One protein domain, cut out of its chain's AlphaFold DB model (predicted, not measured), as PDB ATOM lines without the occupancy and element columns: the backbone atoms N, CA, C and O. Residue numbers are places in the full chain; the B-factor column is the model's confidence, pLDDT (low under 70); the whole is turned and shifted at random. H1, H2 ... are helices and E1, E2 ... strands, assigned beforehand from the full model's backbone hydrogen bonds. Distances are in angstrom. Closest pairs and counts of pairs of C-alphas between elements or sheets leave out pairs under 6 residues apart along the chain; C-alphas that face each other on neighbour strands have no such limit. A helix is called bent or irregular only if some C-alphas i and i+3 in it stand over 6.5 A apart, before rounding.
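What this domain is: This is residues 208 to 403 of the 468 residues of an uncharacterized protein of archaeon (UniProt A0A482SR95). A twisted sheet runs through the domain: its short parallel strands E1, E5 and E6 form a core with helices over both faces, while the long strands E2, E3 and E4 make a ribbon that reaches away from it, with small H2 over its far part. H6 packs crosswise on H3. The printed part has 196 residues, with elements in the order E1 H1 E2 E3 E4 H2 E5 H3 E6 H4 H5 H6; the mixed sheet runs E4 E3 E2 E1 E5 E6. The class is mixed, helices and strands; the whole is compact, radius of gyration of the C-alphas 17.0 A, spans 48 by 45 by 37 A.

Where its parts are: E1, residues 208 to 212, begins at C-alpha 208 (43.030, 1.507, 77.147). H1 is residues 222 to 231, E2 236 to 246 (31.5 A), E3 255 to 268 (38.4 A) and E4 274 to 285 (34.2 A). H2 is residues 295 to 298, E5 308 to 311, H3 332 to 339, E6 344 to 346, H4 350 to 358 and H5 374 to 383. H6, residues 387 to 403 (24.8 A), ends at C-alpha 403 (63.486, -14.970, 74.378).

How they stand to each other: E2, E3 and E4 form a meander, each strand the antiparallel neighbour of the one before; N 240 and O 262 are 2.8 A apart, N 261 and O 279 2.8 A. E1 is parallel to E2 (N 211 to O 239, 2.8 A) and to E5 (N 210 to O 308, 2.8 A), and E5 to E6 (N 345 to O 309, 2.8 A). E1, H1, E2 and E5, H3, E6 are strand-helix-strand units, parallel neighbour strands joined through a helix, with right-handed crossovers. The domain has three layers, helices on both faces of the sheet E4 E3 E2 E1 E5 E6: H1 and H5 are on one face and H3 is on the other. H3 runs along E5, at 9 degrees on the local plane. H1 touches H5, closest C-alphas Gly 229 and Thr 378, 4.5 A. H3 touches H6 at a steep tilt of 65 degrees, closest C-alphas Leu 338 and Ala 397, 4.4 A. H2 is over E3, height 7.0 A. H4 only grazes the sheet with residues 352 to 356. Every O i to N i+4 pair is within hydrogen-bond range in H3, H4, H5 and H6; H1, only just irregular with C-alphas 224 and 227 6.9 A apart, has 3 of 6, and H2 is too short for one.

The domain as a whole: The C-alphas farthest apart, of Glu 270 and Ser 288, are 51.7 A apart. The printed part has no cut. The links E5 to H3 and H4 to H5 are long. The mean pLDDT of the printed part is 85.4; residues 246 to 255, 283 to 293 and 316 are under 70.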
ATOM      1  N   VAL A 208      43.047   2.151  75.831       95.12
ATOM      2  CA  VAL A 208      43.030   1.507  77.147       95.12
ATOM      3  C   VAL A 208      44.451   1.246  77.642       95.12
ATOM      4  O   VAL A 208      45.167   0.389  77.119       95.12
ATOM      5  N   VAL A 209      44.844   1.941  78.711       96.44
ATOM      6  CA  VAL A 209      46.099   1.684  79.429       96.44
ATOM      7  C   VAL A 209      45.828   0.706  80.575       96.44
ATOM      8  O   VAL A 209      45.116   1.025  81.524       96.44
ATOM      9  N   GLY A 210      46.382  -0.502  80.499       95.44
ATOM     10  CA  GLY A 210      46.253  -1.550  81.509       95.44
ATOM     11  C   GLY A 210      47.403  -1.543  82.515       95.44
ATOM     12  O   GLY A 210      48.551  -1.777  82.156       95.44
ATOM     13  N   PHE A 211      47.108  -1.353  83.798       94.75
ATOM     14  CA  PHE A 211      48.070  -1.479  84.892       94.75
ATOM     15  C   PHE A 211      47.857  -2.792  85.651       94.75
ATOM     16  O   PHE A 211      46.851  -2.968  86.338       94.75
ATOM     17  N   LEU A 212      48.825  -3.710  85.559       89.94
ATOM     18  CA  LEU A 212      48.799  -4.976  86.293       89.94
ATOM     19  C   LEU A 212      49.393  -4.792  87.699       89.94
ATOM     20  O   LEU A 212      50.616  -4.722  87.879       89.94
ATOM     21  N   SER A 213      48.530  -4.734  88.712       83.38
ATOM     22  CA  SER A 213      48.951  -4.510  90.101       83.38
ATOM     23  C   SER A 213      49.484  -5.783  90.768       83.38
ATOM     24  O   SER A 213      50.399  -5.717  91.595       83.38
ATOM     25  N   GLY A 214      48.910  -6.944  90.429       71.81
ATOM     26  CA  GLY A 214      49.065  -8.220  91.139       71.81
ATOM     27  C   GLY A 214      48.420  -8.232  92.534       71.81
ATOM     28  O   GLY A 214      47.715  -9.170  92.878       71.81
ATOM     29  N   ASN A 215      48.624  -7.191  93.344       70.38
ATOM     30  CA  ASN A 215      47.912  -6.981  94.606       70.38
ATOM     31  C   ASN A 215      47.760  -5.479  94.911       70.38
ATOM     32  O   ASN A 215      48.467  -4.638  94.349       70.38
ATOM     33  N   SER A 216      46.882  -5.142  95.859       73.94
ATOM     34  CA  SER A 216      46.618  -3.754  96.264       73.94
ATOM     35  C   SER A 216      47.807  -3.055  96.936       73.94
ATOM     36  O   SER A 216      47.908  -1.834  96.880       73.94
ATOM     37  N   LYS A 217      48.748  -3.809  97.522       75.81
ATOM     38  CA  LYS A 217      49.979  -3.270  98.133       75.81
ATOM     39  C   LYS A 217      50.999  -2.802  97.091       75.81
ATOM     40  O   LYS A 217      51.976  -2.147  97.447       75.81
ATOM     41  N   HIS A 218      50.804  -3.167  95.825       74.94
ATOM     42  CA  HIS A 218      51.700  -2.853  94.718       74.94
ATOM     43  C   HIS A 218      51.107  -1.845  93.720       74.94
ATOM     44  O   HIS A 218      51.582  -1.765  92.585       74.94
ATOM     45  N   ILE A 219      50.116  -1.055  94.147       84.00
ATOM     46  CA  ILE A 219      49.549   0.052  93.373       84.00
ATOM     47  C   ILE A 219      50.245   1.366  93.787       84.00
ATOM     48  O   ILE A 219      50.325   1.637  94.986       84.00
ATOM     49  N   PRO A 220      50.782   2.171  92.847       87.75
ATOM     50  CA  PRO A 220      51.314   3.501  93.157       87.75
ATOM     51  C   PRO A 220      50.221   4.461  93.624       87.75
ATOM     52  O   PRO A 220      49.030   4.153  93.552       87.75
ATOM     53  N   ASN A 221      50.606   5.669  94.041       90.31
ATOM     54  CA  ASN A 221      49.625   6.732  94.235       90.31
ATOM     55  C   ASN A 221      49.029   7.128  92.875       90.31
ATOM     56  O   ASN A 221      49.567   7.976  92.164       90.31
ATOM     57  N   LEU A 222      47.911   6.493  92.507       91.94
ATOM     58  CA  LEU A 222      47.271   6.702  91.212       91.94
ATOM     59  C   LEU A 222      46.898   8.168  91.000       91.94
ATOM     60  O   LEU A 222      47.083   8.670  89.899       91.94
ATOM     61  N   LYS A 223      46.412   8.861  92.038       90.12
ATOM     62  CA  LYS A 223      45.938  10.248  91.925       90.12
ATOM     63  C   LYS A 223      47.061  11.237  91.646       90.12
ATOM     64  O   LYS A 223      46.833  12.197  90.927       90.12
ATOM     65  N   GLU A 224      48.240  11.010  92.213       89.81
ATOM     66  CA  GLU A 224      49.365  11.944  92.092       89.81
ATOM     67  C   GLU A 224      50.323  11.578  90.957       89.81
ATOM     68  O   GLU A 224      50.891  12.467  90.335       89.81
ATOM     69  N   GLN A 225      50.511  10.284  90.676       91.12
ATOM     70  CA  GLN A 225      51.596   9.827  89.801       91.12
ATOM     71  C   GLN A 225      51.124   9.306  88.444       91.12
ATOM     72  O   GLN A 225      51.849   9.437  87.465       91.12
ATOM     73  N   VAL A 226      49.934   8.699  88.366       94.25
ATOM     74  CA  VAL A 226      49.516   7.939  87.172       94.25
ATOM     75  C   VAL A 226      48.355   8.606  86.441       94.25
ATOM     76  O   VAL A 226      48.458   8.902  85.252       94.25
ATOM     77  N   LEU A 227      47.252   8.874  87.141       94.56
ATOM     78  CA  LEU A 227      46.039   9.457  86.568       94.56
ATOM     79  C   LEU A 227      46.274  10.837  85.942       94.56
ATOM     80  O   LEU A 227      45.781  11.024  84.834       94.56
ATOM     81  N   PRO A 228      47.053  11.770  86.533       94.12
ATOM     82  CA  PRO A 228      47.337  13.045  85.874       94.12
ATOM     83  C   PRO A 228      48.026  12.854  84.520       94.12
ATOM     84  O   PRO A 228      47.695  13.543  83.559       94.12
ATOM     85  N   GLY A 229      48.932  11.873  84.429       94.94
ATOM     86  CA  GLY A 229      49.692  11.596  83.214       94.94
ATOM     87  C   GLY A 229      48.828  10.993  82.107       94.94
ATOM     88  O   GLY A 229      48.852  11.463  80.969       94.94
ATOM     89  N   ILE A 230      48.024   9.985  82.461       96.06
ATOM     90  CA  ILE A 230      47.112   9.296  81.537       96.06
ATOM     91  C   ILE A 230      45.972  10.221  81.099       96.06
ATOM     92  O   ILE A 230      45.663  10.300  79.914       96.06
ATOM     93  N   CYS A 231      45.368  10.949  82.039       94.00
ATOM     94  CA  CYS A 231      44.194  11.777  81.774       94.00
ATOM     95  C   CYS A 231      44.493  13.124  81.122       94.00
ATOM     96  O   CYS A 231      43.565  13.787  80.665       94.00
ATOM     97  N   ALA A 232      45.767  13.507  81.025       93.94
ATOM     98  CA  ALA A 232      46.187  14.601  80.160       93.94
ATOM     99  C   ALA A 232      46.048  14.258  78.663       93.94
ATOM    100  O   ALA A 232      45.997  15.168  77.837       93.94
ATOM    101  N   VAL A 233      45.968  12.970  78.298       95.12
ATOM    102  CA  VAL A 233      45.795  12.533  76.907       95.12
ATOM    103  C   VAL A 233      44.309  12.269  76.621       95.12
ATOM    104  O   VAL A 233      43.711  11.396  77.257       95.12
ATOM    105  N   PRO A 234      43.688  12.980  75.658       92.31
ATOM    106  CA  PRO A 234      42.279  12.790  75.323       92.31
ATOM    107  C   PRO A 234      41.952  11.345  74.947       92.31
ATOM    108  O   PRO A 234      42.798  10.628  74.417       92.31
ATOM    109  N   ASN A 235      40.698  10.943  75.171       92.88
ATOM    110  CA  ASN A 235      40.187   9.632  74.760       92.88
ATOM    111  C   ASN A 235      41.031   8.453  75.292       92.88
ATOM    112  O   ASN A 235      41.269   7.479  74.583       92.88
ATOM    113  N   THR A 236      41.496   8.559  76.539       94.19
ATOM    114  CA  THR A 236      42.276   7.522  77.224       94.19
ATOM    115  C   THR A 236      41.559   7.088  78.499       94.19
ATOM    116  O   THR A 236      40.966   7.913  79.198       94.19
ATOM    117  N   VAL A 237      41.611   5.793  78.811       94.81
ATOM    118  CA  VAL A 237      41.097   5.215  80.061       94.81
ATOM    119  C   VAL A 237      42.168   4.359  80.729       94.81
ATOM    120  O   VAL A 237      42.983   3.726  80.055       94.81
ATOM    121  N   LEU A 238      42.169   4.327  82.065       95.38
ATOM    122  CA  LEU A 238      43.065   3.468  82.841       95.38
ATOM    123  C   LEU A 238      42.291   2.271  83.393       95.38
ATOM    124  O   LEU A 238      41.312   2.434  84.118       95.38
ATOM    125  N   HIS A 239      42.774   1.065  83.105       94.38
ATOM    126  CA  HIS A 239      42.286  -0.185  83.681       94.38
ATOM    127  C   HIS A 239      43.302  -0.701  84.703       94.38
ATOM    128  O   HIS A 239      44.386  -1.146  84.335       94.38
ATOM    129  N   VAL A 240      42.969  -0.675  85.993       92.81
ATOM    130  CA  VAL A 240      43.795  -1.286  87.047       92.81
ATOM    131  C   VAL A 240      43.331  -2.716  87.277       92.81
ATOM    132  O   VAL A 240      42.227  -2.939  87.769       92.81
ATOM    133  N   ILE A 241      44.181  -3.677  86.930       90.38
ATOM    134  CA  ILE A 241      43.868  -5.106  86.890       90.38
ATOM    135  C   ILE A 241      44.532  -5.782  88.090       90.38
ATOM    136  O   ILE A 241      45.763  -5.855  88.181       90.38
ATOM    137  N   ASN A 242      43.716  -6.275  89.018       87.88
ATOM    138  CA  ASN A 242      44.152  -7.041  90.180       87.88
ATOM    139  C   ASN A 242      43.839  -8.514  89.939       87.88
ATOM    140  O   ASN A 242      42.677  -8.900  89.990       87.88
ATOM    141  N   GLN A 243      44.867  -9.323  89.698       83.38
ATOM    142  CA  GLN A 243      44.722 -10.765  89.514       83.38
ATOM    143  C   GLN A 243      44.971 -11.482  90.840       83.38
ATOM    144  O   GLN A 243      46.059 -11.385  91.409       83.38
ATOM    145  N   HIS A 244      43.981 -12.220  91.321       79.19
ATOM    146  CA  HIS A 244      44.102 -13.103  92.468       79.19
ATOM    147  C   HIS A 244      44.175 -14.549  91.980       79.19
ATOM    148  O   HIS A 244      43.210 -15.078  91.433       79.19
ATOM    149  N   ILE A 245      45.340 -15.172  92.144       70.50
ATOM    150  CA  ILE A 245      45.538 -16.579  91.796       70.50
ATOM    151  C   ILE A 245      45.095 -17.418  92.988       70.50
ATOM    152  O   ILE A 245      45.721 -17.340  94.048       70.50
ATOM    153  N   ASP A 246      44.063 -18.233  92.798       66.88
ATOM    154  CA  ASP A 246      43.695 -19.266  93.758       66.88
ATOM    155  C   ASP A 246      44.283 -20.599  93.275       66.88
ATOM    156  O   ASP A 246      43.735 -21.289  92.413       66.88
ATOM    157  N   SER A 247      45.480 -20.926  93.769       57.62
ATOM    158  CA  SER A 247      46.079 -22.244  93.552       57.62
ATOM    159  C   SER A 247      45.751 -23.122  94.754       57.62
ATOM    160  O   SER A 247      46.450 -23.074  95.769       57.62
ATOM    161  N   SER A 248      44.690 -23.920  94.651       57.19
ATOM    162  CA  SER A 248      44.359 -24.891  95.691       57.19
ATOM    163  C   SER A 248      45.426 -25.988  95.742       57.19
ATOM    164  O   SER A 248      45.583 -26.755  94.792       57.19
ATOM    165  N   ASP A 249      46.122 -26.127  96.877       56.84
ATOM    166  CA  ASP A 249      47.051 -27.247  97.110       56.84
ATOM    167  C   ASP A 249      46.337 -28.621  97.038       56.84
ATOM    168  O   ASP A 249      46.990 -29.653  96.881       56.84
ATOM    169  N   LEU A 250      44.999 -28.651  97.134       55.62
ATOM    170  CA  LEU A 250      44.186 -29.870  97.072       55.62
ATOM    171  C   LEU A 250      43.938 -30.364  95.635       55.62
ATOM    172  O   LEU A 250      43.649 -31.546  95.448       55.62
ATOM    173  N   PHE A 251      44.079 -29.502  94.618       57.44
ATOM    174  CA  PHE A 251      43.779 -29.838  93.221       57.44
ATOM    175  C   PHE A 251      44.904 -29.386  92.272       57.44
ATOM    176  O   PHE A 251      44.783 -28.353  91.619       57.44
ATOM    177  N   PRO A 252      45.974 -30.189  92.105       56.22
ATOM    178  CA  PRO A 252      47.161 -29.814  91.321       56.22
ATOM    179  C   PRO A 252      46.922 -29.552  89.824       56.22
ATOM    180  O   PRO A 252      47.835 -29.122  89.137       56.22
ATOM    181  N   HIS A 253      45.729 -29.858  89.304       60.47
ATOM    182  CA  HIS A 253      45.376 -29.752  87.880       60.47
ATOM    183  C   HIS A 253      44.292 -28.704  87.611       60.47
ATOM    184  O   HIS A 253      43.603 -28.763  86.593       60.47
ATOM    185  N   TYR A 254      44.066 -27.800  88.562       65.19
ATOM    186  CA  TYR A 254      43.084 -26.739  88.422       65.19
ATOM    187  C   TYR A 254      43.738 -25.408  88.771       65.19
ATOM    188  O   TYR A 254      44.186 -25.215  89.902       65.19
ATOM    189  N   SER A 255      43.808 -24.506  87.790       68.44
ATOM    190  CA  SER A 255      44.187 -23.119  88.024       68.44
ATOM    191  C   SER A 255      42.981 -22.216  87.849       68.44
ATOM    192  O   SER A 255      42.283 -22.243  86.833       68.44
ATOM    193  N   GLU A 256      42.722 -21.403  88.865       73.50
ATOM    194  CA  GLU A 256      41.708 -20.364  88.801       73.50
ATOM    195  C   GLU A 256      42.342 -19.017  89.104       73.50
ATOM    196  O   GLU A 256      43.138 -18.862  90.035       73.50
ATOM    197  N   VAL A 257      41.997 -18.037  88.275       75.69
ATOM    198  CA  VAL A 257      42.376 -16.650  88.483       75.69
ATOM    199  C   VAL A 257      41.115 -15.806  88.536       75.69
ATOM    200  O   VAL A 257      40.331 -15.729  87.589       75.69
ATOM    201  N   ASN A 258      40.941 -15.166  89.685       80.00
ATOM    202  CA  ASN A 258      39.885 -14.208  89.947       80.00
ATOM    203  C   ASN A 258      40.461 -12.807  89.793       80.00
ATOM    204  O   ASN A 258      41.344 -12.408  90.551       80.00
ATOM    205  N   SER A 259      39.965 -12.057  88.815       81.56
ATOM    206  CA  SER A 259      40.495 -10.745  88.466       81.56
ATOM    207  C   SER A 259      39.457  -9.648  88.640       81.56
ATOM    208  O   SER A 259      38.355  -9.718  88.099       81.56
ATOM    209  N   SER A 260      39.824  -8.579  89.343       85.94
ATOM    210  CA  SER A 260      39.032  -7.348  89.391       85.94
ATOM    211  C   SER A 260      39.717  -6.245  88.591       85.94
ATOM    212  O   SER A 260      40.919  -6.003  88.728       85.94
ATOM    213  N   VAL A 261      38.951  -5.576  87.734       88.19
ATOM    214  CA  VAL A 261      39.407  -4.462  86.902       88.19
ATOM    215  C   VAL A 261      38.687  -3.197  87.340       88.19
ATOM    216  O   VAL A 261      37.471  -3.081  87.223       88.19
ATOM    217  N   TYR A 262      39.448  -2.231  87.838       90.50
ATOM    218  CA  TYR A 262      38.950  -0.898  88.149       90.50
ATOM    219  C   TYR A 262      39.170  -0.019  86.923       90.50
ATOM    220  O   TYR A 262      40.311   0.201  86.516       90.50
ATOM    221  N   VAL A 263      38.081   0.457  86.330       92.25
ATOM    222  CA  VAL A 263      38.106   1.299  85.136       92.25
ATOM    223  C   VAL A 263      37.955   2.749  85.563       92.25
ATOM    224  O   VAL A 263      36.898   3.156  86.050       92.25
ATOM    225  N   TYR A 264      39.020   3.522  85.384       91.50
ATOM    226  CA  TYR A 264      39.063   4.951  85.654       91.50
ATOM    227  C   TYR A 264      38.820   5.714  84.357       91.50
ATOM    228  O   TYR A 264      39.621   5.644  83.420       91.50
ATOM    229  N   ASN A 265      37.725   6.469  84.334       88.31
ATOM    230  CA  ASN A 265      37.453   7.413  83.264       88.31
ATOM    231  C   ASN A 265      38.076   8.757  83.636       88.31
ATOM    232  O   ASN A 265      37.974   9.207  84.776       88.31
ATOM    233  N   CYS A 266      38.677   9.433  82.662       83.69
ATOM    234  CA  CYS A 266      39.354  10.711  82.879       83.69
ATOM    235  C   CYS A 266      38.414  11.907  83.113       83.69
ATOM    236  O   CYS A 266      38.830  13.057  83.004       83.69
ATOM    237  N   SER A 267      37.153  11.653  83.478       81.25
ATOM    238  CA  SER A 267      36.244  12.673  83.983       81.25
ATOM    239  C   SER A 267      36.473  12.880  85.482       81.25
ATOM    240  O   SER A 267      36.267  11.979  86.301       81.25
ATOM    241  N   LEU A 268      36.896  14.092  85.840       72.94
ATOM    242  CA  LEU A 268      36.873  14.553  87.224       72.94
ATOM    243  C   LEU A 268      35.412  14.767  87.633       72.94
ATOM    244  O   LEU A 268      34.661  15.455  86.944       72.94
ATOM    245  N   GLY A 269      35.000  14.148  88.735       74.44
ATOM    246  CA  GLY A 269      33.743  14.461  89.399       74.44
ATOM    247  C   GLY A 269      33.783  15.853  90.032       74.44
ATOM    248  O   GLY A 269      34.841  16.470  90.164       74.44
ATOM    249  N   GLU A 270      32.626  16.331  90.482       80.44
ATOM    250  CA  GLU A 270      32.460  17.657  91.105       80.44
ATOM    251  C   GLU A 270      33.366  17.877  92.331       80.44
ATOM    252  O   GLU A 270      33.704  19.002  92.680       80.44
ATOM    253  N   ASN A 271      33.807  16.792  92.970       79.12
ATOM    254  CA  ASN A 271      34.700  16.789  94.128       79.12
ATOM    255  C   ASN A 271      36.200  16.752  93.770       79.12
ATOM    256  O   ASN A 271      37.026  16.533  94.657       79.12
ATOM    257  N   GLY A 272      36.560  16.880  92.487       76.62
ATOM    258  CA  GLY A 272      37.944  16.783  92.017       76.62
ATOM    259  C   GLY A 272      38.532  15.366  92.049       76.62
ATOM    260  O   GLY A 272      39.734  15.201  91.858       76.62
ATOM    261  N   ASN A 273      37.718  14.330  92.286       77.56
ATOM    262  CA  ASN A 273      38.149  12.935  92.191       77.56
ATOM    263  C   ASN A 273      37.803  12.347  90.821       77.56
ATOM    264  O   ASN A 273      36.745  12.623  90.268       77.56
ATOM    265  N   TYR A 274      38.659  11.470  90.304       79.50
ATOM    266  CA  TYR A 274      38.356  10.705  89.094       79.50
ATOM    267  C   TYR A 274      37.227   9.701  89.342       79.50
ATOM    268  O   TYR A 274      37.262   8.946  90.321       79.50
ATOM    269  N   ASN A 275      36.253   9.670  88.434       82.69
ATOM    270  CA  ASN A 275      35.187   8.674  88.457       82.69
ATOM    271  C   ASN A 275      35.729   7.299  88.042       82.69
ATOM    272  O   ASN A 275      36.489   7.179  87.077       82.69
ATOM    273  N   TYR A 276      35.304   6.245  88.740       83.62
ATOM    274  CA  TYR A 276      35.654   4.872  88.390       83.62
ATOM    275  C   TYR A 276      34.473   3.919  88.561       83.62
ATOM    276  O   TYR A 276      33.568   4.163  89.358       83.62
ATOM    277  N   HIS A 277      34.503   2.816  87.821       84.88
ATOM    278  CA  HIS A 277      33.598   1.684  87.993       84.88
ATOM    279  C   HIS A 277      34.401   0.384  88.068       84.88
ATOM    280  O   HIS A 277      35.542   0.315  87.611       84.88
ATOM    281  N   ILE A 278      33.824  -0.641  88.693       83.75
ATOM    282  CA  ILE A 278      34.491  -1.928  88.920       83.75
ATOM    283  C   ILE A 278      33.864  -2.972  88.004       83.75
ATOM    284  O   ILE A 278      32.646  -3.151  88.003       83.75
ATOM    285  N   LEU A 279      34.706  -3.677  87.256       82.00
ATOM    286  CA  LEU A 279      34.352  -4.836  86.449       82.00
ATOM    287  C   LEU A 279      35.033  -6.068  87.054       82.00
ATOM    288  O   LEU A 279      36.248  -6.080  87.242       82.00
ATOM    289  N   ASN A 280      34.261  -7.106  87.368       78.69
ATOM    290  CA  ASN A 280      34.791  -8.348  87.929       78.69
ATOM    291  C   ASN A 280      34.785  -9.450  86.872       78.69
ATOM    292  O   ASN A 280      33.791  -9.639  86.169       78.69
ATOM    293  N   TYR A 281      35.888 -10.191  86.795       74.69
ATOM    294  CA  TYR A 281      36.081 -11.304  85.879       74.69
ATOM    295  C   TYR A 281      36.603 -12.510  86.651       74.69
ATOM    296  O   TYR A 281      37.542 -12.406  87.435       74.69
ATOM    297  N   THR A 282      36.045 -13.677  86.372       72.94
ATOM    298  CA  THR A 282      36.603 -14.948  86.829       72.94
ATOM    299  C   THR A 282      37.021 -15.730  85.600       72.94
ATOM    300  O   THR A 282      36.202 -15.982  84.711       72.94
ATOM    301  N   THR A 283      38.301 -16.091  85.540       69.50
ATOM    302  CA  THR A 283      38.833 -16.979  84.512       69.50
ATOM    303  C   THR A 283      39.318 -18.248  85.199       69.50
ATOM    304  O   THR A 283      40.332 -18.249  85.893       69.50
ATOM    305  N   SER A 284      38.606 -19.350  84.992       69.56
ATOM    306  CA  SER A 284      39.093 -20.678  85.346       69.56
ATOM    307  C   SER A 284      39.702 -21.340  84.117       69.56
ATOM    308  O   SER A 284      39.170 -21.245  83.007       69.56
ATOM    309  N   HIS A 285      40.840 -22.003  84.306       66.75
ATOM    310  CA  HIS A 285      41.442 -22.824  83.273       66.75
ATOM    311  C   HIS A 285      41.653 -24.230  83.810       66.75
ATOM    312  O   HIS A 285      42.367 -24.474  84.782       66.75
ATOM    313  N   ARG A 286      40.993 -25.174  83.146       66.62
ATOM    314  CA  ARG A 286      41.153 -26.590  83.416       66.62
ATOM    315  C   ARG A 286      41.723 -27.229  82.171       66.62
ATOM    316  O   ARG A 286      40.986 -27.541  81.240       66.62
ATOM    317  N   ASP A 287      43.027 -27.424  82.186       64.38
ATOM    318  CA  ASP A 287      43.720 -28.202  81.177       64.38
ATOM    319  C   ASP A 287      44.580 -29.235  81.894       64.38
ATOM    320  O   ASP A 287      45.367 -28.910  82.781       64.38
ATOM    321  N   SER A 288      44.414 -30.501  81.517       63.47
ATOM    322  CA  SER A 288      45.267 -31.580  82.007       63.47
ATOM    323  C   SER A 288      46.740 -31.376  81.632       63.47
ATOM    324  O   SER A 288      47.603 -31.992  82.251       63.47
ATOM    325  N   SER A 289      47.022 -30.526  80.636       64.56
ATOM    326  CA  SER A 289      48.369 -30.121  80.227       64.56
ATOM    327  C   SER A 289      48.929 -28.920  81.008       64.56
ATOM    328  O   SER A 289      50.148 -28.739  81.033       64.56
ATOM    329  N   ASP A 290      48.092 -28.157  81.730       65.25
ATOM    330  CA  ASP A 290      48.523 -27.088  82.648       65.25
ATOM    331  C   ASP A 290      48.986 -27.687  83.985       65.25
ATOM    332  O   ASP A 290      48.447 -27.412  85.056       65.25
ATOM    333  N   GLU A 291      50.009 -28.542  83.915       62.78
ATOM    334  CA  GLU A 291      50.603 -29.254  85.057       62.78
ATOM    335  C   GLU A 291      51.026 -28.311  86.196       62.78
ATOM    336  O   GLU A 291      51.110 -28.699  87.360       62.78
ATOM    337  N   PHE A 292      51.282 -27.053  85.850       67.12
ATOM    338  CA  PHE A 292      51.788 -26.020  86.738       67.12
ATOM    339  C   PHE A 292      50.711 -25.064  87.245       67.12
ATOM    340  O   PHE A 292      50.994 -24.220  88.103       67.12
ATOM    341  N   GLY A 293      49.488 -25.187  86.734       66.06
ATOM    342  CA  GLY A 293      48.377 -24.343  87.128       66.06
ATOM    343  C   GLY A 293      48.643 -22.854  86.881       66.06
ATOM    344  O   GLY A 293      48.332 -22.028  87.739       66.06
ATOM    345  N   GLN A 294      49.309 -22.502  85.779       72.12
ATOM    346  CA  GLN A 294      49.636 -21.110  85.444       72.12
ATOM    347  C   GLN A 294      48.904 -20.615  84.197       72.12
ATOM    348  O   GLN A 294      48.887 -19.411  83.944       72.12
ATOM    349  N   ALA A 295      48.273 -21.491  83.415       73.81
ATOM    350  CA  ALA A 295      47.615 -21.071  82.186       73.81
ATOM    351  C   ALA A 295      46.440 -20.117  82.457       73.81
ATOM    352  O   ALA A 295      46.321 -19.118  81.749       73.81
ATOM    353  N   ALA A 296      45.648 -20.317  83.525       74.50
ATOM    354  CA  ALA A 296      44.590 -19.368  83.912       74.50
ATOM    355  C   ALA A 296      45.113 -17.938  84.122       74.50
ATOM    356  O   ALA A 296      44.440 -16.972  83.772       74.50
ATOM    357  N   TYR A 297      46.337 -17.801  84.639       76.81
ATOM    358  CA  TYR A 297      46.988 -16.510  84.852       76.81
ATOM    359  C   TYR A 297      47.348 -15.815  83.538       76.81
ATOM    360  O   TYR A 297      47.082 -14.626  83.369       76.81
ATOM    361  N   TYR A 298      47.896 -16.561  82.577       75.88
ATOM    362  CA  TYR A 298      48.256 -16.030  81.257       75.88
ATOM    363  C   TYR A 298      47.049 -15.772  80.353       75.88
ATOM    364  O   TYR A 298      47.079 -14.860  79.522       75.88
ATOM    365  N   LEU A 299      45.984 -16.554  80.523       76.69
ATOM    366  CA  LEU A 299      44.767 -16.507  79.713       76.69
ATOM    367  C   LEU A 299      43.668 -15.628  80.318       76.69
ATOM    368  O   LEU A 299      42.561 -15.581  79.780       76.69
ATOM    369  N   ASP A 300      43.960 -14.913  81.403       79.88
ATOM    370  CA  ASP A 300      42.982 -14.071  82.073       79.88
ATOM    371  C   ASP A 300      42.369 -13.025  81.124       79.88
ATOM    372  O   ASP A 300      43.060 -12.245  80.450       79.88
ATOM    373  N   LYS A 301      41.034 -13.003  81.093       81.25
ATOM    374  CA  LYS A 301      40.241 -12.076  80.283       81.25
ATOM    375  C   LYS A 301      40.360 -10.634  80.764       81.25
ATOM    376  O   LYS A 301      40.236  -9.736  79.930       81.25
ATOM    377  N   GLY A 302      40.661 -10.396  82.045       80.38
ATOM    378  CA  GLY A 302      40.866  -9.040  82.575       80.38
ATOM    379  C   GLY A 302      41.958  -8.260  81.830       80.38
ATOM    380  O   GLY A 302      41.871  -7.043  81.684       80.38
ATOM    381  N   LEU A 303      42.937  -8.973  81.267       83.25
ATOM    382  CA  LEU A 303      44.054  -8.417  80.499       83.25
ATOM    383  C   LEU A 303      43.745  -8.199  79.010       83.25
ATOM    384  O   LEU A 303      44.580  -7.670  78.281       83.25
ATOM    385  N   SER A 304      42.605  -8.679  78.506       81.50
ATOM    386  CA  SER A 304      42.285  -8.636  77.069       81.50
ATOM    387  C   SER A 304      41.919  -7.235  76.573       81.50
ATOM    388  O   SER A 304      42.001  -6.960  75.384       81.50
ATOM    389  N   PHE A 305      41.565  -6.320  77.469       84.44
ATOM    390  CA  PHE A 305      41.099  -4.992  77.078       84.44
ATOM    391  C   PHE A 305      42.215  -3.957  76.915       84.44
ATOM    392  O   PHE A 305      41.934  -2.881  76.415       84.44
ATOM    393  N   ALA A 306      43.445  -4.249  77.349       91.81
ATOM    394  CA  ALA A 306      44.533  -3.275  77.338       91.81
ATOM    395  C   ALA A 306      45.205  -3.177  75.960       91.81
ATOM    396  O   ALA A 306      45.703  -4.174  75.436       91.81
ATOM    397  N   ASP A 307      45.290  -1.961  75.423       94.56
ATOM    398  CA  ASP A 307      46.077  -1.644  74.226       94.56
ATOM    399  C   ASP A 307      47.537  -1.375  74.559       94.56
ATOM    400  O   ASP A 307      48.422  -1.616  73.743       94.56
ATOM    401  N   VAL A 308      47.768  -0.847  75.761       96.62
ATOM    402  CA  VAL A 308      49.081  -0.501  76.290       96.62
ATOM    403  C   VAL A 308      49.176  -1.026  77.715       96.62
ATOM    404  O   VAL A 308      48.296  -0.783  78.534       96.62
ATOM    405  N   GLY A 309      50.249  -1.736  78.027       96.50
ATOM    406  CA  GLY A 309      50.594  -2.156  79.374       96.50
ATOM    407  C   GLY A 309      51.341  -1.042  80.095       96.50
ATOM    408  O   GLY A 309      52.204  -0.384  79.522       96.50
ATOM    409  N   LEU A 310      51.046  -0.852  81.372       96.75
ATOM    410  CA  LEU A 310      51.788   0.027  82.263       96.75
ATOM    411  C   LEU A 310      52.438  -0.814  83.357       96.75
ATOM    412  O   LEU A 310      51.761  -1.570  84.066       96.75
ATOM    413  N   VAL A 311      53.748  -0.651  83.530       93.56
ATOM    414  CA  VAL A 311      54.472  -1.158  84.700       93.56
ATOM    415  C   VAL A 311      55.073   0.009  85.473       93.56
ATOM    416  O   VAL A 311      55.813   0.818  84.927       93.56
ATOM    417  N   TRP A 312      54.734   0.104  86.758       90.81
ATOM    418  CA  TRP A 312      55.095   1.240  87.608       90.81
ATOM    419  C   TRP A 312      55.595   0.781  88.981       90.81
ATOM    420  O   TRP A 312      55.259  -0.317  89.446       90.81
ATOM    421  N   THR A 313      56.411   1.607  89.636       84.88
ATOM    422  CA  THR A 313      56.870   1.372  91.015       84.88
ATOM    423  C   THR A 313      55.879   1.936  92.031       84.88
ATOM    424  O   THR A 313      55.210   2.917  91.761       84.88
ATOM    425  N   THR A 314      55.762   1.343  93.216       78.12
ATOM    426  CA  THR A 314      54.861   1.858  94.266       78.12
ATOM    427  C   THR A 314      55.447   2.947  95.137       78.12
ATOM    428  O   THR A 314      54.745   3.495  95.981       78.12
ATOM    429  N   LYS A 315      56.744   3.199  95.009       73.38
ATOM    430  CA  LYS A 315      57.475   4.080  95.907       73.38
ATOM    431  C   LYS A 315      58.234   5.103  95.093       73.38
ATOM    432  O   LYS A 315      58.690   4.809  93.990       73.38
ATOM    433  N   THR A 316      58.409   6.279  95.674       69.50
ATOM    434  CA  THR A 316      59.489   7.177  95.288       69.50
ATOM    435  C   THR A 316      60.796   6.406  95.439       69.50
ATOM    436  O   THR A 316      61.190   6.040  96.543       69.50
ATOM    437  N   THR A 317      61.402   6.071  94.308       70.56
ATOM    438  CA  THR A 317      62.671   5.345  94.247       70.56
ATOM    439  C   THR A 317      63.751   6.325  93.848       70.56
ATOM    440  O   THR A 317      63.501   7.254  93.075       70.56
ATOM    441  N   ASN A 318      64.946   6.142  94.398       74.44
ATOM    442  CA  ASN A 318      66.094   6.867  93.894       74.44
ATOM    443  C   ASN A 318      66.682   6.062  92.736       74.44
ATOM    444  O   ASN A 318      67.369   5.069  92.964       74.44
ATOM    445  N   VAL A 319      66.435   6.512  91.506       71.88
ATOM    446  CA  VAL A 319      66.959   5.868  90.293       71.88
ATOM    447  C   VAL A 319      68.490   5.762  90.277       71.88
ATOM    448  O   VAL A 319      69.029   4.953  89.531       71.88
ATOM    449  N   SER A 320      69.202   6.536  91.111       76.56
ATOM    450  CA  SER A 320      70.660   6.455  91.236       76.56
ATOM    451  C   SER A 320      71.159   5.402  92.237       76.56
ATOM    452  O   SER A 320      72.349   5.087  92.221       76.56
ATOM    453  N   ASP A 321      70.319   4.882  93.145       79.00
ATOM    454  CA  ASP A 321      70.735   3.828  94.084       79.00
ATOM    455  C   ASP A 321      70.640   2.456  93.405       79.00
ATOM    456  O   ASP A 321      69.598   1.796  93.402       79.00
ATOM    457  N   ARG A 322      71.783   1.998  92.879       73.69
ATOM    458  CA  ARG A 322      71.935   0.697  92.203       73.69
ATOM    459  C   ARG A 322      71.492  -0.499  93.048       73.69
ATOM    460  O   ARG A 322      71.157  -1.557  92.515       73.69
ATOM    461  N   PHE A 323      71.490  -0.346  94.370       73.69
ATOM    462  CA  PHE A 323      71.115  -1.407  95.285       73.69
ATOM    463  C   PHE A 323      69.700  -1.228  95.841       73.69
ATOM    464  O   PHE A 323      69.272  -2.076  96.624       73.69
ATOM    465  N   ASP A 324      68.962  -0.162  95.519       80.69
ATOM    466  CA  ASP A 324      67.595   0.020  96.014       80.69
ATOM    467  C   ASP A 324      66.765  -1.238  95.710       80.69
ATOM    468  O   ASP A 324      66.591  -1.660  94.567       80.69
ATOM    469  N   SER A 325      66.270  -1.883  96.768       76.56
ATOM    470  CA  SER A 325      65.539  -3.140  96.630       76.56
ATOM    471  C   SER A 325      64.232  -2.970  95.855       76.56
ATOM    472  O   SER A 325      63.741  -3.938  95.280       76.56
ATOM    473  N   ASP A 326      63.686  -1.752  95.815       79.38
ATOM    474  CA  ASP A 326      62.508  -1.419  95.019       79.38
ATOM    475  C   ASP A 326      62.854  -1.187  93.529       79.38
ATOM    476  O   ASP A 326      61.978  -1.335  92.673       79.38
ATOM    477  N   MET A 327      64.130  -0.929  93.198       81.75
ATOM    478  CA  MET A 327      64.670  -0.881  91.824       81.75
ATOM    479  C   MET A 327      65.063  -2.266  91.286       81.75
ATOM    480  O   MET A 327      65.169  -2.466  90.075       81.75
ATOM    481  N   LEU A 328      65.213  -3.259  92.166       79.69
ATOM    482  CA  LEU A 328      65.500  -4.657  91.826       79.69
ATOM    483  C   LEU A 328      64.218  -5.486  91.655       79.69
ATOM    484  O   LEU A 328      64.099  -6.608  92.150       79.69
ATOM    485  N   ARG A 329      63.233  -4.929  90.950       81.88
ATOM    486  CA  ARG A 329      61.995  -5.640  90.601       81.88
ATOM    487  C   ARG A 329      62.209  -6.590  89.426       81.88
ATOM    488  O   ARG A 329      62.955  -6.233  88.518       81.88
ATOM    489  N   PRO A 330      61.527  -7.743  89.375       84.44
ATOM    490  CA  PRO A 330      61.606  -8.632  88.224       84.44
ATOM    491  C   PRO A 330      60.908  -8.063  86.995       84.44
ATOM    492  O   PRO A 330      59.857  -7.427  87.123       84.44
ATOM    493  N   PRO A 331      61.429  -8.360  85.787       87.94
ATOM    494  CA  PRO A 331      60.816  -7.931  84.539       87.94
ATOM    495  C   PRO A 331      59.482  -8.643  84.252       87.94
ATOM    496  O   PRO A 331      58.819  -8.336  83.267       87.94
ATOM    497  N   THR A 332      59.068  -9.566  85.127       86.56
ATOM    498  CA  THR A 332      57.819 -10.333  85.135       86.56
ATOM    499  C   THR A 332      56.638  -9.633  84.477       86.56
ATOM    500  O   THR A 332      56.077 -10.157  83.523       86.56
ATOM    501  N   ARG A 333      56.235  -8.461  84.985       87.88
ATOM    502  CA  ARG A 333      54.997  -7.803  84.533       87.88
ATOM    503  C   ARG A 333      55.150  -7.220  83.137       87.88
ATOM    504  O   ARG A 333      54.208  -7.269  82.355       87.88
ATOM    505  N   MET A 334      56.338  -6.707  82.825       92.56
ATOM    506  CA  MET A 334      56.663  -6.229  81.487       92.56
ATOM    507  C   MET A 334      56.619  -7.402  80.509       92.56
ATOM    508  O   MET A 334      55.848  -7.364  79.559       92.56
ATOM    509  N   LEU A 335      57.346  -8.487  80.788       91.12
ATOM    510  CA  LEU A 335      57.357  -9.691  79.950       91.12
ATOM    511  C   LEU A 335      55.968 -10.321  79.797       91.12
ATOM    512  O   LEU A 335      55.633 -10.816  78.724       91.12
ATOM    513  N   HIS A 336      55.137 -10.246  80.836       88.00
ATOM    514  CA  HIS A 336      53.757 -10.705  80.787       88.00
ATOM    515  C   HIS A 336      52.930  -9.922  79.759       88.00
ATOM    516  O   HIS A 336      52.321 -10.529  78.879       88.00
ATOM    517  N   TRP A 337      52.970  -8.586  79.789       91.69
ATOM    518  CA  TRP A 337      52.346  -7.763  78.748       91.69
ATOM    519  C   TRP A 337      52.930  -8.043  77.362       91.69
ATOM    520  O   TRP A 337      52.184  -8.260  76.402       91.69
ATOM    521  N   LEU A 338      54.259  -8.118  77.266       92.44
ATOM    522  CA  LEU A 338      54.938  -8.319  75.992       92.44
ATOM    523  C   LEU A 338      54.577  -9.667  75.343       92.44
ATOM    524  O   LEU A 338      54.400  -9.735  74.128       92.44
ATOM    525  N   SER A 339      54.375 -10.725  76.140       88.00
ATOM    526  CA  SER A 339      53.954 -12.050  75.648       88.00
ATOM    527  C   SER A 339      52.582 -12.046  74.974       88.00
ATOM    528  O   SER A 339      52.300 -12.878  74.112       88.00
ATOM    529  N   ARG A 340      51.746 -11.059  75.307       87.81
ATOM    530  CA  ARG A 340      50.437 -10.831  74.684       87.81
ATOM    531  C   ARG A 340      50.534  -9.936  73.448       87.81
ATOM    532  O   ARG A 340      49.535  -9.704  72.777       87.81
ATOM    533  N   GLY A 341      51.732  -9.442  73.129       90.75
ATOM    534  CA  GLY A 341      51.947  -8.419  72.114       90.75
ATOM    535  C   GLY A 341      51.378  -7.062  72.512       90.75
ATOM    536  O   GLY A 341      51.022  -6.290  71.629       90.75
ATOM    537  N   VAL A 342      51.256  -6.777  73.808       93.31
ATOM    538  CA  VAL A 342      50.811  -5.472  74.301       93.31
ATOM    539  C   VAL A 342      52.055  -4.593  74.495       93.31
ATOM    540  O   VAL A 342      52.918  -4.967  75.294       93.31
ATOM    541  N   PRO A 343      52.190  -3.458  73.780       96.25
ATOM    542  CA  PRO A 343      53.243  -2.477  74.033       96.25
ATOM    543  C   PRO A 343      53.225  -2.007  75.486       96.25
ATOM    544  O   PRO A 343      52.161  -1.769  76.044       96.25
ATOM    545  N   VAL A 344      54.391  -1.851  76.099       97.38
ATOM    546  CA  VAL A 344      54.553  -1.461  77.502       97.38
ATOM    547  C   VAL A 344      55.188  -0.076  77.634       97.38
ATOM    548  O   VAL A 344      56.243   0.170  77.050       97.38
ATOM    549  N   ILE A 345      54.566   0.780  78.448       98.19
ATOM    550  CA  ILE A 345      55.187   1.938  79.108       98.19
ATOM    551  C   ILE A 345      55.740   1.448  80.447       98.19
ATOM    552  O   ILE A 345      55.034   0.762  81.198       98.19
ATOM    553  N   TYR A 346      56.989   1.785  80.761       96.00
ATOM    554  CA  TYR A 346      57.654   1.252  81.947       96.00
ATOM    555  C   TYR A 346      58.353   2.321  82.782       96.00
ATOM    556  O   TYR A 346      59.032   3.207  82.271       96.00
ATOM    557  N   PHE A 347      58.231   2.182  84.099       93.69
ATOM    558  CA  PHE A 347      59.101   2.866  85.047       93.69
ATOM    559  C   PHE A 347      60.526   2.300  84.952       93.69
ATOM    560  O   PHE A 347      60.659   1.083  84.835       93.69
ATOM    561  N   PRO A 348      61.603   3.096  85.013       92.06
ATOM    562  CA  PRO A 348      62.962   2.613  84.748       92.06
ATOM    563  C   PRO A 348      63.599   1.868  85.925       92.06
ATOM    564  O   PRO A 348      64.637   2.263  86.447       92.06
ATOM    565  N   THR A 349      63.022   0.743  86.338       90.81
ATOM    566  CA  THR A 349      63.777  -0.205  87.169       90.81
ATOM    567  C   THR A 349      64.905  -0.824  86.339       90.81
ATOM    568  O   THR A 349      64.798  -0.921  85.112       90.81
ATOM    569  N   HIS A 350      65.979  -1.292  86.984       89.31
ATOM    570  CA  HIS A 350      67.148  -1.792  86.247       89.31
ATOM    571  C   HIS A 350      66.795  -2.941  85.292       89.31
ATOM    572  O   HIS A 350      67.283  -2.995  84.167       89.31
ATOM    573  N   SER A 351      65.911  -3.844  85.718       90.12
ATOM    574  CA  SER A 351      65.504  -4.981  84.892       90.12
ATOM    575  C   SER A 351      64.649  -4.564  83.694       90.12
ATOM    576  O   SER A 351      64.871  -5.088  82.609       90.12
ATOM    577  N   TYR A 352      63.704  -3.625  83.844       93.31
ATOM    578  CA  TYR A 352      62.875  -3.158  82.726       93.31
ATOM    579  C   TYR A 352      63.715  -2.409  81.688       93.31
ATOM    580  O   TYR A 352      63.557  -2.647  80.490       93.31
ATOM    581  N   VAL A 353      64.662  -1.581  82.148       93.25
ATOM    582  CA  VAL A 353      65.638  -0.911  81.275       93.25
ATOM    583  C   VAL A 353      66.469  -1.935  80.504       93.25
ATOM    584  O   VAL A 353      66.646  -1.787  79.296       93.25
ATOM    585  N   ASP A 354      66.928  -3.007  81.153       93.75
ATOM    586  CA  ASP A 354      67.672  -4.064  80.466       93.75
ATOM    587  C   ASP A 354      66.829  -4.821  79.439       93.75
ATOM    588  O   ASP A 354      67.317  -5.066  78.337       93.75
ATOM    589  N   ILE A 355      65.564  -5.145  79.740       94.25
ATOM    590  CA  ILE A 355      64.665  -5.749  78.744       94.25
ATOM    591  C   ILE A 355      64.525  -4.832  77.525       94.25
ATOM    592  O   ILE A 355      64.629  -5.307  76.394       94.25
ATOM    593  N   ALA A 356      64.293  -3.535  77.733       95.25
ATOM    594  CA  ALA A 356      64.100  -2.603  76.629       95.25
ATOM    595  C   ALA A 356      65.377  -2.428  75.791       95.25
ATOM    596  O   ALA A 356      65.345  -2.585  74.567       95.25
ATOM    597  N   ARG A 357      66.508  -2.164  76.457       95.00
ATOM    598  CA  ARG A 357      67.798  -1.856  75.827       95.00
ATOM    599  C   ARG A 357      68.405  -3.059  75.117       95.00
ATOM    600  O   ARG A 357      68.782  -2.944  73.957       95.00
ATOM    601  N   LEU A 358      68.506  -4.207  75.793       93.75
ATOM    602  CA  LEU A 358      69.201  -5.382  75.250       93.75
ATOM    603  C   LEU A 358      68.469  -6.005  74.059       93.75
ATOM    604  O   LEU A 358      69.076  -6.753  73.300       93.75
ATOM    605  N   ASN A 359      67.184  -5.689  73.884       94.44
ATOM    606  CA  ASN A 359      66.355  -6.278  72.839       94.44
ATOM    607  C   ASN A 359      65.817  -5.258  71.821       94.44
ATOM    608  O   ASN A 359      64.898  -5.585  71.066       94.44
ATOM    609  N   GLY A 360      66.357  -4.033  71.806       94.88
ATOM    610  CA  GLY A 360      66.001  -3.005  70.820       94.88
ATOM    611  C   GLY A 360      64.516  -2.626  70.838       94.88
ATOM    612  O   GLY A 360      63.924  -2.358  69.791       94.88
ATOM    613  N   TYR A 361      63.878  -2.631  72.014       96.19
ATOM    614  CA  TYR A 361      62.434  -2.406  72.129       96.19
ATOM    615  C   TYR A 361      62.017  -1.052  71.527       96.19
ATOM    616  O   TYR A 361      61.083  -0.984  70.724       96.19
ATOM    617  N   GLU A 362      62.792  -0.007  71.819       95.38
ATOM    618  CA  GLU A 362      62.557   1.380  71.391       95.38
ATOM    619  C   GLU A 362      63.410   1.795  70.178       95.38
ATOM    620  O   GLU A 362      63.361   2.939  69.724       95.38
ATOM    621  N   GLU A 363      64.189   0.867  69.614       95.94
ATOM    622  CA  GLU A 363      65.147   1.158  68.547       95.94
ATOM    623  C   GLU A 363      64.448   1.764  67.317       95.94
ATOM    624  O   GLU A 363      63.470   1.214  66.803       95.94
ATOM    625  N   GLY A 364      64.927   2.917  66.848       95.56
ATOM    626  CA  GLY A 364      64.390   3.596  65.664       95.56
ATOM    627  C   GLY A 364      63.055   4.329  65.850       95.56
ATOM    628  O   GLY A 364      62.523   4.833  64.865       95.56
ATOM    629  N   LEU A 365      62.504   4.422  67.069       94.19
ATOM    630  CA  LEU A 365      61.251   5.157  67.314       94.19
ATOM    631  C   LEU A 365      61.442   6.679  67.422       94.19
ATOM    632  O   LEU A 365      60.508   7.435  67.169       94.19
ATOM    633  N   GLY A 366      62.637   7.138  67.807       96.31
ATOM    634  CA  GLY A 366      62.920   8.560  68.043       96.31
ATOM    635  C   GLY A 366      62.281   9.132  69.319       96.31
ATOM    636  O   GLY A 366      62.240  10.349  69.486       96.31
ATOM    637  N   PHE A 367      61.767   8.277  70.205       95.19
ATOM    638  CA  PHE A 367      61.245   8.631  71.527       95.19
ATOM    639  C   PHE A 367      61.384   7.447  72.497       95.19
ATOM    640  O   PHE A 367      61.544   6.307  72.060       95.19
ATOM    641  N   GLU A 368      61.284   7.726  73.797       94.69
ATOM    642  CA  GLU A 368      61.289   6.722  74.868       94.69
ATOM    643  C   GLU A 368      59.858   6.463  75.384       94.69
ATOM    644  O   GLU A 368      59.014   7.361  75.438       94.69
ATOM    645  N   LEU A 369      59.590   5.216  75.755       97.19
ATOM    646  CA  LEU A 369      58.437   4.712  76.508       97.19
ATOM    647  C   LEU A 369      58.762   4.512  77.993       97.19
ATOM    648  O   LEU A 369      57.889   4.143  78.786       97.19
ATOM    649  N   ARG A 370      60.016   4.754  78.371       95.62
ATOM    650  CA  ARG A 370      60.431   4.966  79.750       95.62
ATOM    651  C   ARG A 370      59.708   6.181  80.336       95.62
ATOM    652  O   ARG A 370      59.738   7.264  79.758       95.62
ATOM    653  N   ALA A 371      59.096   6.012  81.504       94.88
ATOM    654  CA  ALA A 371      58.378   7.077  82.195       94.88
ATOM    655  C   ALA A 371      58.709   7.091  83.695       94.88
ATOM    656  O   ALA A 371      58.499   6.109  84.402       94.88
ATOM    657  N   GLU A 372      59.239   8.214  84.171       92.25
ATOM    658  CA  GLU A 372      59.681   8.425  85.562       92.25
ATOM    659  C   GLU A 372      58.704   9.281  86.366       92.25
ATOM    660  O   GLU A 372      58.631   9.190  87.591       92.25
ATOM    661  N   ASP A 373      57.939  10.106  85.661       92.50
ATOM    662  CA  ASP A 373      57.076  11.131  86.216       92.50
ATOM    663  C   ASP A 373      55.814  11.306  85.360       92.50
ATOM    664  O   ASP A 373      55.607  10.637  84.344       92.50
ATOM    665  N   VAL A 374      54.952  12.226  85.788       93.81
ATOM    666  CA  VAL A 374      53.697  12.549  85.101       93.81
ATOM    667  C   VAL A 374      53.940  13.015  83.661       93.81
ATOM    668  O   VAL A 374      53.204  12.606  82.767       93.81
ATOM    669  N   GLY A 375      54.962  13.843  83.418       96.12
ATOM    670  CA  GLY A 375      55.214  14.438  82.103       96.12
ATOM    671  C   GLY A 375      55.701  13.416  81.078       96.12
ATOM    672  O   GLY A 375      55.165  13.334  79.971       96.12
ATOM    673  N   SER A 376      56.673  12.592  81.464       96.38
ATOM    674  CA  SER A 376      57.178  11.476  80.656       96.38
ATOM    675  C   SER A 376      56.104  10.409  80.414       96.38
ATOM    676  O   SER A 376      55.990   9.905  79.295       96.38
ATOM    677  N   LEU A 377      55.235  10.139  81.399       96.88
ATOM    678  CA  LEU A 377      54.068   9.271  81.212       96.88
ATOM    679  C   LEU A 377      53.081   9.846  80.184       96.88
ATOM    680  O   LEU A 377      52.680   9.127  79.270       96.88
ATOM    681  N   THR A 378      52.719  11.131  80.281       97.38
ATOM    682  CA  THR A 378      51.852  11.794  79.290       97.38
ATOM    683  C   THR A 378      52.445  11.716  77.888       97.38
ATOM    684  O   THR A 378      51.735  11.382  76.937       97.38
ATOM    685  N   ALA A 379      53.748  11.982  77.750       97.94
ATOM    686  CA  ALA A 379      54.437  11.902  76.467       97.94
ATOM    687  C   ALA A 379      54.373  10.482  75.881       97.94
ATOM    688  O   ALA A 379      53.981  10.321  74.725       97.94
ATOM    689  N   ALA A 380      54.677   9.452  76.679       98.00
ATOM    690  CA  ALA A 380      54.628   8.059  76.239       98.00
ATOM    691  C   ALA A 380      53.206   7.622  75.830       98.00
ATOM    692  O   ALA A 380      53.026   7.037  74.761       98.00
ATOM    693  N   VAL A 381      52.180   7.966  76.622       97.38
ATOM    694  CA  VAL A 381      50.769   7.679  76.288       97.38
ATOM    695  C   VAL A 381      50.362   8.384  74.993       97.38
ATOM    696  O   VAL A 381      49.720   7.777  74.140       97.38
ATOM    697  N   SER A 382      50.774   9.642  74.806       97.38
ATOM    698  CA  SER A 382      50.488  10.407  73.588       97.38
ATOM    699  C   SER A 382      51.118   9.771  72.345       97.38
ATOM    700  O   SER A 382      50.443   9.639  71.326       97.38
ATOM    701  N   ARG A 383      52.371   9.300  72.427       97.31
ATOM    702  CA  ARG A 383      53.032   8.577  71.321       97.31
ATOM    703  C   ARG A 383      52.313   7.280  70.972       97.31
ATOM    704  O   ARG A 383      52.182   6.947  69.798       97.31
ATOM    705  N   LEU A 384      51.811   6.578  71.982       97.06
ATOM    706  CA  LEU A 384      51.080   5.330  71.801       97.06
ATOM    707  C   LEU A 384      49.621   5.519  71.383       97.06
ATOM    708  O   LEU A 384      48.933   4.514  71.260       97.06
ATOM    709  N   GLN A 385      49.142   6.737  71.100       95.38
ATOM    710  CA  GLN A 385      47.871   6.942  70.383       95.38
ATOM    711  C   GLN A 385      47.959   6.474  68.920       95.38
ATOM    712  O   GLN A 385      46.957   6.033  68.355       95.38
ATOM    713  N   ASP A 386      49.160   6.481  68.333       95.19
ATOM    714  CA  ASP A 386      49.404   5.999  66.976       95.19
ATOM    715  C   ASP A 386      49.319   4.462  66.896       95.19
ATOM    716  O   ASP A 386      50.098   3.725  67.507       95.19
ATOM    717  N   VAL A 387      48.361   3.972  66.108       94.62
ATOM    718  CA  VAL A 387      48.113   2.539  65.891       94.62
ATOM    719  C   VAL A 387      49.304   1.857  65.211       94.62
ATOM    720  O   VAL A 387      49.648   0.740  65.589       94.62
ATOM    721  N   GLN A 388      49.971   2.517  64.258       94.62
ATOM    722  CA  GLN A 388      51.107   1.935  63.534       94.62
ATOM    723  C   GLN A 388      52.298   1.715  64.472       94.62
ATOM    724  O   GLN A 388      52.960   0.674  64.423       94.62
ATOM    725  N   VAL A 389      52.524   2.664  65.387       95.88
ATOM    726  CA  VAL A 389      53.520   2.534  66.457       95.88
ATOM    727  C   VAL A 389      53.179   1.348  67.364       95.88
ATOM    728  O   VAL A 389      54.049   0.517  67.637       95.88
ATOM    729  N   ARG A 390      51.913   1.219  67.797       95.50
ATOM    730  CA  ARG A 390      51.475   0.082  68.628       95.50
ATOM    731  C   ARG A 390      51.638  -1.259  67.913       95.50
ATOM    732  O   ARG A 390      52.090  -2.218  68.532       95.50
ATOM    733  N   GLU A 391      51.334  -1.344  66.619       93.62
ATOM    734  CA  GLU A 391      51.515  -2.565  65.825       93.62
ATOM    735  C   GLU A 391      52.989  -2.969  65.690       93.62
ATOM    736  O   GLU A 391      53.329  -4.150  65.840       93.62
ATOM    737  N   LEU A 392      53.880  -2.004  65.438       95.38
ATOM    738  CA  LEU A 392      55.324  -2.242  65.397       95.38
ATOM    739  C   LEU A 392      55.828  -2.776  66.745       95.38
ATOM    740  O   LEU A 392      56.501  -3.811  66.799       95.38
ATOM    741  N   LEU A 393      55.465  -2.097  67.834       96.50
ATOM    742  CA  LEU A 393      55.842  -2.485  69.191       96.50
ATOM    743  C   LEU A 393      55.243  -3.831  69.599       96.50
ATOM    744  O   LEU A 393      55.923  -4.609  70.256       96.50
ATOM    745  N   SER A 394      54.026  -4.154  69.162       94.06
ATOM    746  CA  SER A 394      53.384  -5.452  69.400       94.06
ATOM    747  C   SER A 394      54.191  -6.612  68.805       94.06
ATOM    748  O   SER A 394      54.417  -7.633  69.463       94.06
ATOM    749  N   LYS A 395      54.699  -6.444  67.575       93.50
ATOM    750  CA  LYS A 395      55.570  -7.438  66.923       93.50
ATOM    751  C   LYS A 395      56.884  -7.613  67.688       93.50
ATOM    752  O   LYS A 395      57.303  -8.747  67.930       93.50
ATOM    753  N   ARG A 396      57.510  -6.506  68.103       95.25
ATOM    754  CA  ARG A 396      58.738  -6.534  68.920       95.25
ATOM    755  C   ARG A 396      58.491  -7.206  70.264       95.25
ATOM    756  O   ARG A 396      59.232  -8.105  70.634       95.25
ATOM    757  N   ALA A 397      57.412  -6.836  70.942       93.12
ATOM    758  CA  ALA A 397      57.012  -7.370  72.232       93.12
ATOM    759  C   ALA A 397      56.939  -8.901  72.235       93.12
ATOM    760  O   ALA A 397      57.566  -9.538  73.079       93.12
ATOM    761  N   LYS A 398      56.275  -9.502  71.239       91.12
ATOM    762  CA  LYS A 398      56.199 -10.968  71.112       91.12
ATOM    763  C   LYS A 398      57.574 -11.608  70.906       91.12
ATOM    764  O   LYS A 398      57.868 -12.621  71.536       91.12
ATOM    765  N   LYS A 399      58.427 -11.007  70.063       92.50
ATOM    766  CA  LYS A 399      59.803 -11.485  69.833       92.50
ATOM    767  C   LYS A 399      60.626 -11.450  71.121       92.50
ATOM    768  O   LYS A 399      61.277 -12.440  71.440       92.50
ATOM    769  N   ILE A 400      60.562 -10.342  71.861       92.88
ATOM    770  CA  ILE A 400      61.242 -10.184  73.150       92.88
ATOM    771  C   ILE A 400      60.727 -11.244  74.119       92.88
ATOM    772  O   ILE A 400      61.496 -12.055  74.605       92.88
ATOM    773  N   ALA A 401      59.418 -11.311  74.350       90.50
ATOM    774  CA  ALA A 401      58.814 -12.247  75.295       90.50
ATOM    775  C   ALA A 401      59.180 -13.722  75.041       90.50
ATOM    776  O   ALA A 401      59.368 -14.474  76.000       90.50
ATOM    777  N   ALA A 402      59.326 -14.126  73.774       88.50
ATOM    778  CA  ALA A 402      59.766 -15.470  73.409       88.50
ATOM    779  C   ALA A 402      61.199 -15.779  73.887       88.50
ATOM    780  O   ALA A 402      61.468 -16.892  74.328       88.50
ATOM    781  N   GLN A 403      62.109 -14.799  73.884       89.88
ATOM    782  CA  GLN A 403      63.486 -14.970  74.378       89.88
ATOM    783  C   GLN A 403      63.555 -15.199  75.897       89.88
ATOM    784  O   GLN A 403      64.548 -15.718  76.396       89.88
TER     785      GLN A 403